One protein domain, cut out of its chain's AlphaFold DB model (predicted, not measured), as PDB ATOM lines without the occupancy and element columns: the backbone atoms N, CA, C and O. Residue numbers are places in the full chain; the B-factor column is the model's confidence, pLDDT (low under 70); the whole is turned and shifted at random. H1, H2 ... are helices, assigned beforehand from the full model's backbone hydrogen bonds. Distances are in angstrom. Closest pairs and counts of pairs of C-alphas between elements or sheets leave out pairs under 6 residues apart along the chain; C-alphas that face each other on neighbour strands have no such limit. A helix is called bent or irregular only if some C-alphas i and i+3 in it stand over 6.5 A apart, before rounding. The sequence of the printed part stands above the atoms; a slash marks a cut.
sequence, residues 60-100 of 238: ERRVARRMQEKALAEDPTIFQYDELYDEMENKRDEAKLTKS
ATOM      1  N   GLU A  60     306.926 326.816 316.135       87.19
ATOM      2  CA  GLU A  60     306.310 326.294 317.369       87.19
ATOM      3  C   GLU A  60     304.851 326.716 317.500       87.19
ATOM      4  O   GLU A  60     303.999 325.881 317.787       87.19
ATOM      5  N   ARG A  61     304.524 327.979 317.197       89.62
ATOM      6  CA  ARG A  61     303.127 328.444 317.179       89.62
ATOM      7  C   ARG A  61     302.270 327.672 316.177       89.62
ATOM      8  O   ARG A  61     301.112 327.379 316.463       89.62
ATOM      9  N   ARG A  62     302.817 327.329 315.006       91.25
ATOM     10  CA  ARG A  62     302.105 326.540 313.987       91.25
ATOM     11  C   ARG A  62     301.868 325.103 314.451       91.25
ATOM     12  O   ARG A  62     300.788 324.567 314.218       91.25
ATOM     13  N   VAL A  63     302.858 324.489 315.096       92.88
ATOM     14  CA  VAL A  63     302.726 323.145 315.673       92.88
ATOM     15  C   VAL A  63     301.704 323.153 316.811       92.88
ATOM     16  O   VAL A  63     300.799 322.326 316.796       92.88
ATOM     17  N   ALA A  64     301.770 324.128 317.721       91.31
ATOM     18  CA  ALA A  64     300.821 324.277 318.824       91.31
ATOM     19  C   ALA A  64     299.373 324.450 318.335       91.31
ATOM     20  O   ALA A  64     298.486 323.763 318.827       91.31
ATOM     21  N   ARG A  65     299.136 325.285 317.312       91.56
ATOM     22  CA  ARG A  65     297.798 325.440 316.710       91.56
ATOM     23  C   ARG A  65     297.265 324.138 316.122       91.56
ATOM     24  O   ARG A  65     296.138 323.771 316.414       91.56
ATOM     25  N   ARG A  66     298.086 323.395 315.369       93.38
ATOM     26  CA  ARG A  66     297.686 322.080 314.835       93.38
ATOM     27  C   ARG A  66     297.367 321.077 315.941       93.38
ATOM     28  O   ARG A  66     296.476 320.258 315.771       93.38
ATOM     29  N   MET A  67     298.112 321.106 317.044       92.06
ATOM     30  CA  MET A  67     297.848 320.244 318.199       92.06
ATOM     31  C   MET A  67     296.544 320.636 318.900       92.06
ATOM     32  O   MET A  67     295.762 319.759 319.242       92.06
ATOM     33  N   GLN A  68     296.277 321.935 319.046       91.50
ATOM     34  CA  GLN A  68     295.028 322.445 319.605       91.50
ATOM     35  C   GLN A  68     293.820 322.096 318.722       91.50
ATOM     36  O   GLN A  68     292.814 321.628 319.236       91.50
ATOM     37  N   GLU A  69     293.924 322.268 317.402       93.00
ATOM     38  CA  GLU A  69     292.874 321.895 316.441       93.00
ATOM     39  C   GLU A  69     292.576 320.392 316.474       93.00
ATOM     40  O   GLU A  69     291.414 320.000 316.436       93.00
ATOM     41  N   LYS A  70     293.610 319.547 316.589       93.94
ATOM     42  CA  LYS A  70     293.437 318.097 316.763       93.94
ATOM     43  C   LYS A  70     292.743 317.758 318.078       93.94
ATOM     44  O   LYS A  70     291.790 316.995 318.061       93.94
ATOM     45  N   ALA A  71     293.178 318.364 319.182       90.69
ATOM     46  CA  ALA A  71     292.576 318.152 320.494       90.69
ATOM     47  C   ALA A  71     291.092 318.565 320.514       90.69
ATOM     48  O   ALA A  71     290.263 317.817 321.011       90.69
ATOM     49  N   LEU A  72     290.746 319.704 319.900       92.19
ATOM     50  CA  LEU A  72     289.358 320.170 319.769       92.19
ATOM     51  C   LEU A  72     288.507 319.295 318.833       92.19
ATOM     52  O   LEU A  72     287.297 319.208 319.019       92.19
ATOM     53  N   ALA A  73     289.118 318.684 317.810       92.25
ATOM     54  CA  ALA A  73     288.435 317.753 316.911       92.25
ATOM     55  C   ALA A  73     288.162 316.392 317.571       92.25
ATOM     56  O   ALA A  73     287.180 315.738 317.226       92.25
ATOM     57  N   GLU A  74     289.028 315.967 318.494       92.88
ATOM     58  CA  GLU A  74     288.827 314.774 319.316       92.88
ATOM     59  C   GLU A  74     287.758 315.020 320.387       92.88
ATOM     60  O   GLU A  74     286.824 314.227 320.506       92.88
ATOM     61  N   ASP A  75     287.864 316.130 321.123       92.25
ATOM     62  CA  ASP A  75     286.890 316.519 322.139       92.25
ATOM     63  C   ASP A  75     286.816 318.054 322.292       92.25
ATOM     64  O   ASP A  75     287.791 318.691 322.711       92.25
ATOM     65  N   PRO A  76     285.661 318.686 322.009       90.31
ATOM     66  CA  PRO A  76     285.494 320.126 322.190       90.31
ATOM     67  C   PRO A  76     285.558 320.562 323.664       90.31
ATOM     68  O   PRO A  76     285.788 321.741 323.933       90.31
ATOM     69  N   THR A  77     285.388 319.639 324.616       90.62
ATOM     70  CA  THR A  77     285.391 319.912 326.062       90.62
ATOM     71  C   THR A  77     286.783 319.848 326.697       90.62
ATOM     72  O   THR A  77     286.961 320.186 327.865       90.62
ATOM     73  N   ILE A  78     287.814 319.491 325.925       90.44
ATOM     74  CA  ILE A  78     289.150 319.173 326.451       90.44
ATOM     75  C   ILE A  78     289.850 320.332 327.181       90.44
ATOM     76  O   ILE A  78     290.746 320.098 327.988       90.44
ATOM     77  N   PHE A  79     289.440 321.578 326.923       90.44
ATOM     78  CA  PHE A  79     289.972 322.777 327.582       90.44
ATOM     79  C   PHE A  79     288.996 323.419 328.584       90.44
ATOM     80  O   PHE A  79     289.314 324.466 329.146       90.44
ATOM     81  N   GLN A  80     287.837 322.806 328.846       92.56
ATOM     82  CA  GLN A  80     286.805 323.306 329.769       92.56
ATOM     83  C   GLN A  80     287.109 322.946 331.236       92.56
ATOM     84  O   GLN A  80     286.273 322.406 331.960       92.56
ATOM     85  N   TYR A  81     288.333 323.219 331.690       90.19
ATOM     86  CA  TYR A  81     288.765 322.868 333.046       90.19
ATOM     87  C   TYR A  81     288.023 323.658 334.129       90.19
ATOM     88  O   TYR A  81     287.571 323.064 335.108       90.19
ATOM     89  N   ASP A  82     287.881 324.972 333.937       92.88
ATOM     90  CA  ASP A  82     287.195 325.845 334.894       92.88
ATOM     91  C   ASP A  82     285.705 325.498 334.978       92.88
ATOM     92  O   ASP A  82     285.182 325.329 336.072       92.88
ATOM     93  N   GLU A  83     285.042 325.266 333.842       91.56
ATOM     94  CA  GLU A  83     283.612 324.925 333.805       91.56
ATOM     95  C   GLU A  83     283.318 323.615 334.559       91.56
ATOM     96  O   GLU A  83     282.402 323.555 335.380       91.56
ATOM     97  N   LEU A  84     284.138 322.575 334.354       91.56
ATOM     98  CA  LEU A  84     283.998 321.302 335.065       91.56
ATOM     99  C   LEU A  84     284.255 321.460 336.573       91.56
ATOM    100  O   LEU A  84     283.604 320.813 337.400       91.56
ATOM    101  N   TYR A  85     285.228 322.295 336.943       93.31
ATOM    102  CA  TYR A  85     285.539 322.565 338.341       93.31
ATOM    103  C   TYR A  85     284.417 323.344 339.031       93.31
ATOM    104  O   TYR A  85     283.976 322.944 340.112       93.31
ATOM    105  N   ASP A  86     283.903 324.381 338.376       94.19
ATOM    106  CA  ASP A  86     282.768 325.173 338.836       94.19
ATOM    107  C   ASP A  86     281.529 324.292 339.004       94.19
ATOM    108  O   ASP A  86     280.846 324.366 340.023       94.19
ATOM    109  N   GLU A  87     281.264 323.370 338.074       93.00
ATOM    110  CA  GLU A  87     280.206 322.374 338.236       93.00
ATOM    111  C   GLU A  87     280.398 321.484 339.470       93.00
ATOM    112  O   GLU A  87     279.428 321.168 340.165       93.00
ATOM    113  N   MET A  88     281.626 321.035 339.747       91.81
ATOM    114  CA  MET A  88     281.913 320.208 340.921       91.81
ATOM    115  C   MET A  88     281.711 320.978 342.225       91.81
ATOM    116  O   MET A  88     281.140 320.424 343.168       91.81
ATOM    117  N   GLU A  89     282.169 322.228 342.299       94.19
ATOM    118  CA  GLU A  89     281.962 323.087 343.469       94.19
ATOM    119  C   GLU A  89     280.482 323.438 343.649       94.19
ATOM    120  O   GLU A  89     279.944 323.232 344.737       94.19
ATOM    121  N   ASN A  90     279.777 323.805 342.577       93.44
ATOM    122  CA  ASN A  90     278.336 324.056 342.615       93.44
ATOM    123  C   ASN A  90     277.568 322.826 343.127       93.44
ATOM    124  O   ASN A  90     276.777 322.937 344.063       93.44
ATOM    125  N   LYS A  91     277.873 321.620 342.621       93.31
ATOM    126  CA  LYS A  91     277.283 320.358 343.119       93.31
ATOM    127  C   LYS A  91     277.612 320.107 344.597       93.31
ATOM    128  O   LYS A  91     276.762 319.619 345.350       93.31
ATOM    129  N   ARG A  92     278.833 320.422 345.051       92.44
ATOM    130  CA  ARG A  92     279.225 320.304 346.471       92.44
ATOM    131  C   ARG A  92     278.439 321.273 347.343       92.44
ATOM    132  O   ARG A  92     277.999 320.877 348.424       92.44
ATOM    133  N   ASP A  93     278.257 322.506 346.899       91.44
ATOM    134  CA  ASP A  93     277.545 323.538 347.644       91.44
ATOM    135  C   ASP A  93     276.038 323.292 347.671       91.44
ATOM    136  O   ASP A  93     275.440 323.361 348.745       91.44
ATOM    137  N   GLU A  94     275.437 322.849 346.568       90.38
ATOM    138  CA  GLU A  94     274.063 322.337 346.537       90.38
ATOM    139  C   GLU A  94     273.877 321.162 347.512       90.38
ATOM    140  O   GLU A  94     272.919 321.126 348.293       90.38
ATOM    141  N   ALA A  95     274.828 320.222 347.555       88.38
ATOM    142  CA  ALA A  95     274.803 319.106 348.500       88.38
ATOM    143  C   ALA A  95     274.972 319.552 349.968       88.38
ATOM    144  O   ALA A  95     274.428 318.918 350.876       88.38
ATOM    145  N   LYS A  96     275.716 320.631 350.244       87.56
ATOM    146  CA  LYS A  96     275.803 321.229 351.591       87.56
ATOM    147  C   LYS A  96     274.506 321.953 351.955       87.56
ATOM    148  O   LYS A  96     274.053 321.839 353.093       87.56
ATOM    149  N   LEU A  97     273.905 322.666 351.003       86.00
ATOM    150  CA  LEU A  97     272.679 323.437 351.192       86.00
ATOM    151  C   LEU A  97     271.462 322.530 351.423       86.00
ATOM    152  O   LEU A  97     270.601 322.826 352.246       86.00
ATOM    153  N   THR A  98     271.387 321.400 350.724       83.81
ATOM    154  CA  THR A  98     270.345 320.386 350.954       83.81
ATOM    155  C   THR A  98     270.489 319.757 352.342       83.81
ATOM    156  O   THR A  98     269.517 319.708 353.092       83.81
ATOM    157  N   LYS A  99     271.714 319.395 352.751       81.19
ATOM    158  CA  LYS A  99     272.007 318.868 354.099       81.19
ATOM    159  C   LYS A  99     271.772 319.870 355.233       81.19
ATOM    160  O   LYS A  99     271.568 319.447 356.367       81.19
ATOM    161  N   SER A 100     271.846 321.177 354.975       79.31
ATOM    162  CA  SER A 100     271.584 322.204 355.994       79.31
ATOM    163  C   SER A 100     270.094 322.506 356.171       79.31
ATOM    164  O   SER A 100     269.690 322.887 357.269       79.31
TER     165      SER A 100
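Overview. This is residues 60 to 100 of the 238 residues of a protein of Drosophila persimilis (UniProt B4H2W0). Two helices follow one another nearly end to end in a long, open rod, with a crooked stretch of chain between them. H1 slants away from the line of the longer H2, and the two helices stay clear of each other, with no packed core. The printed part has 41 residues with two named helices, in the order H1, H2, and no named strand; the class is all helix. The whole is extended, with a radius of gyration of the C-alphas of 16.5 A, and its C-alphas span 52 by 17 by 6 A along their three main axes.

Along the chain. H1 is residues 60 to 74 and measures 21.0 A from first to last C-alpha; C-alpha 60 is at (306.310, 326.294, 317.369) and C-alpha 74 at (288.827, 314.774, 319.316). Six residues later comes H2, residues 81 to 100, which measures 28.7 A and ends with C-alpha 100 at (271.584, 322.204, 355.994). Neither helix is bent.

Arrangement. H1 and H2 are apart, with no C-alpha of the one within 8 A of the other. Residues 60 to 67, which belong to H1, stand free. Residues 72 to 77, of which 72 to 74 belong to H1, stand free too, and so do residues 80 to 100, of which 81 to 100 belong to H2. In both H1 and H2 every O i to N i+4 pair is within hydrogen-bond range.

Size, cuts and confidence. The two C-alphas farthest apart are those of Arg 62 and Ser 100, at 52.1 A. The link from H1 to H2 is short, and the printed part has no cut. The mean pLDDT of the printed part is 90.8, and no printed residue is under 70.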